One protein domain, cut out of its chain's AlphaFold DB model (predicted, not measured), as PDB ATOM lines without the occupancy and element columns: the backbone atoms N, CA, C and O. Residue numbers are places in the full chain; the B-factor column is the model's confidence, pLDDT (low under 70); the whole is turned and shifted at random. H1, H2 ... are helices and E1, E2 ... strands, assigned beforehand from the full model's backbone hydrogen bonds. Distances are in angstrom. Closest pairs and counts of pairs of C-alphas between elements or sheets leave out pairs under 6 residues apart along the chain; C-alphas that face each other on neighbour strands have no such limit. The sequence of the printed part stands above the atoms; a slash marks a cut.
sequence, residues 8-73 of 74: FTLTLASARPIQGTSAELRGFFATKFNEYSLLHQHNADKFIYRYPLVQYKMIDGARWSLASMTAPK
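This is residues 8 to 73 of the 74 residues of the protein "Cas6b_N domain-containing protein" of Candidatus Methanoperedens nitroreducens (UniProt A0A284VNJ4). A twisted sheet of three strands has helix H1 slantwise over one face, while its other face is bare. The short helix H2 packs on H1, and beyond it the long link of residues 41 to 54 loops out at one end of the elongated outline; the turn between E2 and E3 makes the other end. The printed part has 66 residues with two named helices and three named strands, in the order E1 H1 H2 E2 E3 along the chain. The sheet runs E1 - E3 - E2, antiparallel throughout, and the class is mixed, helices and strands. The whole is only just compact, close to loose, with a radius of gyration of the C-alphas of 12.7 A and spans of 39 by 23 by 16 A.

Find C-alpha 8 at (214.566, 147.263, 186.250); from there strand E1, residues 8 to 14, runs 19.9 A. Helix H1, residues 22 to 32, begins with C-alpha 22 at (201.238, 159.114, 185.278) and is 15.4 A long. Helix H2, residues 37 to 40, covers 5.3 A. Strand E2 is residues 55 to 59, 12.6 A. Strand E3, residues 65 to 72, runs 23.7 A to C-alpha 72 at (216.354, 148.668, 180.703).

Start at edge strand E1: it is antiparallel to inner strand E3 at 164 degrees, and N 10 and O 69 are 2.9 A apart, within hydrogen-bond range. On the other side of E3 look for edge strand E2, antiparallel at 154 degrees, with N 57 and O 68 at 2.9 A; E2 and E3 form a hairpin. The sheet is twisted, its C-alphas lying up to 4.2 A off the best plane. E1, H1 H2 and E2 make a split strand-helix-strand unit, two strands running the same way with E3 between them, and its crossover is right-handed. H1 is on the sheet at a height of 9.9 A, making two layers, a helix layer on one face of a sheet. It lies over E2, slantwise to the strands at 50 degrees to E2 on the local plane; the closest C-alphas of the two, Ser 22 and Lys 57, are 5.3 A apart. H1 and H2 touch, the closest C-alphas being those of Ala 30 and His 40, 4.9 A apart. H2 only grazes the sheet, with residues 38 to 40. In H1 every O i to N i+4 pair is within hydrogen-bond range; H2 is too short for such a pair.

Look for the two farthest C-alphas at Lys 46 and Arg 63, 39.7 A apart. The printed part has no cut. The link from H2 to E2, 14 residues, is long; within it residues 42 to 43 pair antiparallel with residues 46 to 47. Mean pLDDT of the printed part is 82.5, and residues 60 to 67 are under 70.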
ATOM      1  N   PHE A   8     214.566 146.837 184.868       90.88
ATOM      2  CA  PHE A   8     214.566 147.263 186.250       90.88
ATOM      3  C   PHE A   8     213.258 147.998 186.503       90.88
ATOM      4  O   PHE A   8     212.899 148.887 185.731       90.88
ATOM      5  N   THR A   9     212.570 147.639 187.581       90.75
ATOM      6  CA  THR A   9     211.333 148.292 188.001       90.75
ATOM      7  C   THR A   9     211.530 148.872 189.393       90.75
ATOM      8  O   THR A   9     211.778 148.137 190.348       90.75
ATOM      9  N   LEU A  10     211.406 150.192 189.505       89.75
ATOM     10  CA  LEU A  10     211.321 150.900 190.775       89.75
ATOM     11  C   LEU A  10     209.850 151.115 191.117       89.75
ATOM     12  O   LEU A  10     209.113 151.660 190.300       89.75
ATOM     13  N   THR A  11     209.452 150.743 192.330       88.81
ATOM     14  CA  THR A  11     208.114 151.006 192.863       88.81
ATOM     15  C   THR A  11     208.234 151.909 194.084       88.81
ATOM     16  O   THR A  11     208.925 151.571 195.042       88.81
ATOM     17  N   LEU A  12     207.561 153.057 194.054       85.19
ATOM     18  CA  LEU A  12     207.532 154.032 195.140       85.19
ATOM     19  C   LEU A  12     206.168 153.991 195.815       85.19
ATOM     20  O   LEU A  12     205.159 154.219 195.153       85.19
ATOM     21  N   ALA A  13     206.155 153.728 197.120       84.88
ATOM     22  CA  ALA A  13     204.952 153.742 197.940       84.88
ATOM     23  C   ALA A  13     204.911 154.995 198.815       84.88
ATOM     24  O   ALA A  13     205.931 155.420 199.357       84.88
ATOM     25  N   SER A  14     203.719 155.557 198.985       81.62
ATOM     26  CA  SER A  14     203.483 156.683 199.883       81.62
ATOM     27  C   SER A  14     202.470 156.313 200.963       81.62
ATOM     28  O   SER A  14     201.472 155.641 200.697       81.62
ATOM     29  N   ALA A  15     202.707 156.803 202.185       84.56
ATOM     30  CA  ALA A  15     201.760 156.691 203.296       84.56
ATOM     31  C   ALA A  15     200.473 157.504 203.059       84.56
ATOM     32  O   ALA A  15     199.456 157.269 203.707       84.56
ATOM     33  N   ARG A  16     200.521 158.473 202.138       83.38
ATOM     34  CA  ARG A  16     199.370 159.250 201.672       83.38
ATOM     35  C   ARG A  16     199.075 158.916 200.211       83.38
ATOM     36  O   ARG A  16     200.027 158.644 199.475       83.38
ATOM     37  N   PRO A  17     197.814 159.006 199.762       78.88
ATOM     38  CA  PRO A  17     197.512 158.847 198.352       78.88
ATOM     39  C   PRO A  17     198.329 159.824 197.498       78.88
ATOM     40  O   PRO A  17     198.356 161.024 197.774       78.88
ATOM     41  N   ILE A  18     199.007 159.304 196.479       79.25
ATOM     42  CA  ILE A  18     199.639 160.100 195.431       79.25
ATOM     43  C   ILE A  18     198.494 160.556 194.537       79.25
ATOM     44  O   ILE A  18     197.899 159.757 193.819       79.25
ATOM     45  N   GLN A  19     198.163 161.837 194.649       81.31
ATOM     46  CA  GLN A  19     197.184 162.488 193.794       81.31
ATOM     47  C   GLN A  19     197.874 162.881 192.488       81.31
ATOM     48  O   GLN A  19     198.963 163.458 192.521       81.31
ATOM     49  N   GLY A  20     197.249 162.556 191.361       82.44
ATOM     50  CA  GLY A  20     197.756 162.883 190.034       82.44
ATOM     51  C   GLY A  20     197.875 161.679 189.105       82.44
ATOM     52  O   GLY A  20     197.665 160.521 189.464       82.44
ATOM     53  N   THR A  21     198.201 161.989 187.865       87.56
ATOM     54  CA  THR A  21     198.293 161.087 186.724       87.56
ATOM     55  C   THR A  21     199.728 160.604 186.516       87.56
ATOM     56  O   THR A  21     200.698 161.191 186.998       87.56
ATOM     57  N   SER A  22     199.904 159.553 185.713       87.94
ATOM     58  CA  SER A  22     201.238 159.114 185.278       87.94
ATOM     59  C   SER A  22     201.996 160.199 184.496       87.94
ATOM     60  O   SER A  22     203.226 160.239 184.540       87.94
ATOM     61  N   ALA A  23     201.282 161.095 183.807       89.94
ATOM     62  CA  ALA A  23     201.865 162.235 183.107       89.94
ATOM     63  C   ALA A  23     202.426 163.279 184.084       89.94
ATOM     64  O   ALA A  23     203.536 163.769 183.879       89.94
ATOM     65  N   GLU A  24     201.708 163.572 185.170       90.56
ATOM     66  CA  GLU A  24     202.182 164.463 186.238       90.56
ATOM     67  C   GLU A  24     203.361 163.853 186.997       90.56
ATOM     68  O   GLU A  24     204.341 164.545 187.263       90.56
ATOM     69  N   LEU A  25     203.333 162.541 187.253       89.38
ATOM     70  CA  LEU A  25     204.471 161.812 187.809       89.38
ATOM     71  C   LEU A  25     205.708 161.947 186.908       89.38
ATOM     72  O   LEU A  25     206.784 162.312 187.380       89.38
ATOM     73  N   ARG A  26     205.555 161.714 185.599       91.50
ATOM     74  CA  ARG A  26     206.625 161.944 184.619       91.50
ATOM     75  C   ARG A  26     207.110 163.394 184.660       91.50
ATOM     76  O   ARG A  26     208.314 163.619 184.629       91.50
ATOM     77  N   GLY A  27     206.197 164.363 184.723       91.69
ATOM     78  CA  GLY A  27     206.517 165.788 184.812       91.69
ATOM     79  C   GLY A  27     207.338 166.132 186.055       91.69
ATOM     80  O   GLY A  27     208.335 166.839 185.954       91.69
ATOM     81  N   PHE A  28     206.987 165.567 187.212       91.75
ATOM     82  CA  PHE A  28     207.744 165.734 188.450       91.75
ATOM     83  C   PHE A  28     209.197 165.267 188.296       91.75
ATOM     84  O   PHE A  28     210.119 166.027 188.599       91.75
ATOM     85  N   PHE A  29     209.413 164.052 187.781       91.94
ATOM     86  CA  PHE A  29     210.764 163.537 187.545       91.94
ATOM     87  C   PHE A  29     211.501 164.335 186.464       91.94
ATOM     88  O   PHE A  29     212.674 164.639 186.642       91.94
ATOM     89  N   ALA A  30     210.821 164.742 185.391       91.19
ATOM     90  CA  ALA A  30     211.406 165.560 184.330       91.19
ATOM     91  C   ALA A  30     211.942 166.905 184.837       91.19
ATOM     92  O   ALA A  30     213.020 167.331 184.432       91.19
ATOM     93  N   THR A  31     211.205 167.561 185.734       92.25
ATOM     94  CA  THR A  31     211.611 168.841 186.326       92.25
ATOM     95  C   THR A  31     212.711 168.660 187.367       92.25
ATOM     96  O   THR A  31     213.635 169.463 187.431       92.25
ATOM     97  N   LYS A  32     212.625 167.614 188.200       93.81
ATOM     98  CA  LYS A  32     213.610 167.343 189.261       93.81
ATOM     99  C   LYS A  32     214.951 166.829 188.738       93.81
ATOM    100  O   LYS A  32     215.959 167.065 189.391       93.81
ATOM    101  N   PHE A  33     214.938 166.123 187.611       92.38
ATOM    102  CA  PHE A  33     216.070 165.392 187.039       92.38
ATOM    103  C   PHE A  33     216.224 165.748 185.549       92.38
ATOM    104  O   PHE A  33     216.243 164.880 184.668       92.38
ATOM    105  N   ASN A  34     216.240 167.053 185.267       90.06
ATOM    106  CA  ASN A  34     216.244 167.623 183.917       90.06
ATOM    107  C   ASN A  34     217.542 167.341 183.140       90.06
ATOM    108  O   ASN A  34     217.566 167.368 181.917       90.06
ATOM    109  N   GLU A  35     218.624 166.995 183.825       90.50
ATOM    110  CA  GLU A  35     219.884 166.603 183.204       90.50
ATOM    111  C   GLU A  35     219.837 165.188 182.588       90.50
ATOM    112  O   GLU A  35     220.665 164.843 181.743       90.50
ATOM    113  N   TYR A  36     218.850 164.361 182.960       90.44
ATOM    114  CA  TYR A  36     218.743 162.970 182.513       90.44
ATOM    115  C   TYR A  36     217.677 162.786 181.428       90.44
ATOM    116  O   TYR A  36     216.535 162.419 181.714       90.44
ATOM    117  N   SER A  37     218.063 162.961 180.161       89.25
ATOM    118  CA  SER A  37     217.166 162.845 178.993       89.25
ATOM    119  C   SER A  37     216.362 161.544 178.923       89.25
ATOM    120  O   SER A  37     215.234 161.543 178.434       89.25
ATOM    121  N   LEU A  38     216.873 160.444 179.486       89.88
ATOM    122  CA  LEU A  38     216.144 159.175 179.598       89.88
ATOM    123  C   LEU A  38     214.833 159.289 180.393       89.88
ATOM    124  O   LEU A  38     213.889 158.562 180.099       89.88
ATOM    125  N   LEU A  39     214.756 160.192 181.374       90.38
ATOM    126  CA  LEU A  39     213.589 160.365 182.242       90.38
ATOM    127  C   LEU A  39     212.499 161.244 181.617       90.38
ATOM    128  O   LEU A  39     211.339 161.150 182.027       90.38
ATOM    129  N   HIS A  40     212.846 162.083 180.635       87.75
ATOM    130  CA  HIS A  40     211.951 163.112 180.095       87.75
ATOM    131  C   HIS A  40     211.963 163.260 178.563       87.75
ATOM    132  O   HIS A  40     211.238 164.099 178.026       87.75
ATOM    133  N   GLN A  41     212.684 162.389 177.854       82.81
ATOM    134  CA  GLN A  41     212.648 162.165 176.402       82.81
ATOM    135  C   GLN A  41     212.781 163.436 175.539       82.81
ATOM    136  O   GLN A  41     212.238 163.520 174.436       82.81
ATOM    137  N   HIS A  42     213.514 164.427 176.032       81.44
ATOM    138  CA  HIS A  42     213.914 165.608 175.278       81.44
ATOM    139  C   HIS A  42     215.393 165.895 175.523       81.44
ATOM    140  O   HIS A  42     215.963 165.457 176.522       81.44
ATOM    141  N   ASN A  43     216.023 166.594 174.585       75.75
ATOM    142  CA  ASN A  43     217.346 167.176 174.767       75.75
ATOM    143  C   ASN A  43     217.279 168.622 174.277       75.75
ATOM    144  O   ASN A  43     217.113 168.850 173.073       75.75
ATOM    145  N   ALA A  44     217.362 169.570 175.214       72.94
ATOM    146  CA  ALA A  44     217.020 170.970 174.974       72.94
ATOM    147  C   ALA A  44     215.656 171.072 174.257       72.94
ATOM    148  O   ALA A  44     214.687 170.445 174.686       72.94
ATOM    149  N   ASP A  45     215.598 171.773 173.126       74.50
ATOM    150  CA  ASP A  45     214.367 172.002 172.359       74.50
ATOM    151  C   ASP A  45     214.045 170.893 171.341       74.50
ATOM    152  O   ASP A  45     213.158 171.045 170.499       74.50
ATOM    153  N   LYS A  46     214.778 169.770 171.358       81.25
ATOM    154  CA  LYS A  46     214.608 168.681 170.385       81.25
ATOM    155  C   LYS A  46     213.961 167.456 171.020       81.25
ATOM    156  O   LYS A  46     214.429 166.927 172.031       81.25
ATOM    157  N   PHE A  47     212.913 166.954 170.368       78.62
ATOM    158  CA  PHE A  47     212.281 165.689 170.728       78.62
ATOM    159  C   PHE A  47     213.156 164.492 170.350       78.62
ATOM    160  O   PHE A  47     213.796 164.465 169.295       78.62
ATOM    161  N   ILE A  48     213.138 163.462 171.197       83.25
ATOM    162  CA  ILE A  48     213.772 162.175 170.912       83.25
ATOM    163  C   ILE A  48     212.729 161.245 170.278       83.25
ATOM    164  O   ILE A  48     211.860 160.705 170.961       83.25
ATOM    165  N   TYR A  49     212.840 161.011 168.968       82.69
ATOM    166  CA  TYR A  49     211.951 160.119 168.207       82.69
ATOM    167  C   TYR A  49     212.374 158.646 168.324       82.69
ATOM    168  O   TYR A  49     212.726 157.993 167.342       82.69
ATOM    169  N   ARG A  50     212.392 158.116 169.551       86.44
ATOM    170  CA  ARG A  50     212.670 156.698 169.844       86.44
ATOM    171  C   ARG A  50     211.687 156.181 170.888       86.44
ATOM    172  O   ARG A  50     211.110 156.967 171.639       86.44
ATOM    173  N   TYR A  51     211.523 154.860 170.951       87.88
ATOM    174  CA  TYR A  51     210.708 154.241 171.994       87.88
ATOM    175  C   TYR A  51     211.245 154.630 173.388       87.88
ATOM    176  O   TYR A  51     212.455 154.505 173.610       87.88
ATOM    177  N   PRO A  52     210.399 155.123 174.315       87.50
ATOM    178  CA  PRO A  52     210.845 155.528 175.640       87.50
ATOM    179  C   PRO A  52     211.398 154.334 176.415       87.50
ATOM    180  O   PRO A  52     210.689 153.367 176.693       87.50
ATOM    181  N   LEU A  53     212.676 154.418 176.778       91.12
ATOM    182  CA  LEU A  53     213.321 153.388 177.588       91.12
ATOM    183  C   LEU A  53     212.837 153.434 179.038       91.12
ATOM    184  O   LEU A  53     212.834 152.401 179.694       91.12
ATOM    185  N   VAL A  54     212.400 154.603 179.512       92.06
ATOM    186  CA  VAL A  54     211.815 154.786 180.841       92.06
ATOM    187  C   VAL A  54     210.322 155.055 180.714       92.06
ATOM    188  O   VAL A  54     209.899 155.931 179.957       92.06
ATOM    189  N   GLN A  55     209.518 154.303 181.462       91.88
ATOM    190  CA  GLN A  55     208.060 154.409 181.441       91.88
ATOM    191  C   GLN A  55     207.501 154.551 182.851       91.88
ATOM    192  O   GLN A  55     207.937 153.848 183.761       91.88
ATOM    193  N   TYR A  56     206.515 155.437 182.999       92.81
ATOM    194  CA  TYR A  56     205.868 155.769 184.266       92.81
ATOM    195  C   TYR A  56     204.452 155.204 184.302       92.81
ATOM    196  O   TYR A  56     203.689 155.365 183.344       92.81
ATOM    197  N   LYS A  57     204.077 154.587 185.420       89.94
ATOM    198  CA  LYS A  57     202.737 154.035 185.626       89.94
ATOM    199  C   LYS A  57     202.252 154.293 187.049       89.94
ATOM    200  O   LYS A  57     202.992 154.064 188.002       89.94
ATOM    201  N   MET A  58     200.997 154.719 187.174       87.69
ATOM    202  CA  MET A  58     200.263 154.663 188.439       87.69
ATOM    203  C   MET A  58     199.706 153.247 188.597       87.69
ATOM    204  O   MET A  58     199.110 152.716 187.655       87.69
ATOM    205  N   ILE A  59     199.954 152.605 189.738       84.94
ATOM    206  CA  ILE A  59     199.430 151.265 190.024       84.94
ATOM    207  C   ILE A  59     198.359 151.400 191.104       84.94
ATOM    208  O   ILE A  59     198.677 151.630 192.271       84.94
ATOM    209  N   ASP A  60     197.099 151.238 190.704       68.62
ATOM    210  CA  ASP A  60     195.958 151.201 191.618       68.62
ATOM    211  C   ASP A  60     195.781 149.790 192.184       68.62
ATOM    212  O   ASP A  60     195.807 148.808 191.439       68.62
ATOM    213  N   GLY A  61     195.605 149.670 193.505       57.56
ATOM    214  CA  GLY A  61     195.352 148.360 194.115       57.56
ATOM    215  C   GLY A  61     195.594 148.204 195.611       57.56
ATOM    216  O   GLY A  61     195.347 147.123 196.138       57.56
ATOM    217  N   ALA A  62     196.029 149.228 196.342       44.03
ATOM    218  CA  ALA A  62     196.061 149.130 197.793       44.03
ATOM    219  C   ALA A  62     195.965 150.499 198.454       44.03
ATOM    220  O   ALA A  62     196.086 151.543 197.833       44.03
ATOM    221  N   ARG A  63     195.747 150.465 199.761       50.91
ATOM    222  CA  ARG A  63     195.604 151.577 200.712       50.91
ATOM    223  C   ARG A  63     196.770 152.597 200.708       50.91
ATOM    224  O   ARG A  63     196.714 153.583 201.434       50.91
ATOM    225  N   TRP A  64     197.801 152.338 199.905       52.22
ATOM    226  CA  TRP A  64     198.978 153.137 199.582       52.22
ATOM    227  C   TRP A  64     198.958 153.428 198.072       52.22
ATOM    228  O   TRP A  64     198.640 152.545 197.285       52.22
ATOM    229  N   SER A  65     199.299 154.633 197.618       57.31
ATOM    230  CA  SER A  65     199.477 154.837 196.170       57.31
ATOM    231  C   SER A  65     200.868 154.382 195.752       57.31
ATOM    232  O   SER A  65     201.844 154.737 196.420       57.31
ATOM    233  N   LEU A  66     200.954 153.635 194.647       58.06
ATOM    234  CA  LEU A  66     202.227 153.296 194.013       58.06
ATOM    235  C   LEU A  66     202.425 154.045 192.708       58.06
ATOM    236  O   LEU A  66     201.557 154.071 191.834       58.06
ATOM    237  N   ALA A  67     203.648 154.517 192.546       67.94
ATOM    238  CA  ALA A  67     204.220 154.873 191.265       67.94
ATOM    239  C   ALA A  67     205.236 153.803 190.861       67.94
ATOM    240  O   ALA A  67     206.020 153.349 191.696       67.94
ATOM    241  N   SER A  68     205.250 153.419 189.590       77.19
ATOM    242  CA  SER A  68     206.264 152.528 189.040       77.19
ATOM    243  C   SER A  68     207.003 153.172 187.878       77.19
ATOM    244  O   SER A  68     206.391 153.807 187.016       77.19
ATOM    245  N   MET A  69     208.319 152.981 187.859       80.81
ATOM    246  CA  MET A  69     209.207 153.354 186.768       80.81
ATOM    247  C   MET A  69     209.935 152.107 186.273       80.81
ATOM    248  O   MET A  69     210.616 151.447 187.055       80.81
ATOM    249  N   THR A  70     209.800 151.782 184.988       80.31
ATOM    250  CA  THR A  70     210.523 150.657 184.372       80.31
ATOM    251  C   THR A  70     211.550 151.165 183.373       80.31
ATOM    252  O   THR A  70     211.218 152.021 182.558       80.31
ATOM    253  N   ALA A  71     212.772 150.635 183.442       82.62
ATOM    254  CA  ALA A  71     213.903 150.982 182.584       82.62
ATOM    255  C   ALA A  71     214.689 149.726 182.158       82.62
ATOM    256  O   ALA A  71     214.672 148.731 182.884       82.62
ATOM    257  N   PRO A  72     215.398 149.723 181.015       78.62
ATOM    258  CA  PRO A  72     216.354 148.668 180.703       78.62
ATOM    259  C   PRO A  72     217.530 148.694 181.688       78.62
ATOM    260  O   PRO A  72     217.973 149.757 182.122       78.62
ATOM    261  N   LYS A  73     218.048 147.513 182.029       71.94
ATOM    262  CA  LYS A  73     219.267 147.366 182.832       71.94
ATOM    263  C   LYS A  73     220.473 147.278 181.891       71.94
ATOM    264  O   LYS A  73     220.545 146.324 181.115       71.94
TER     265      LYS A  73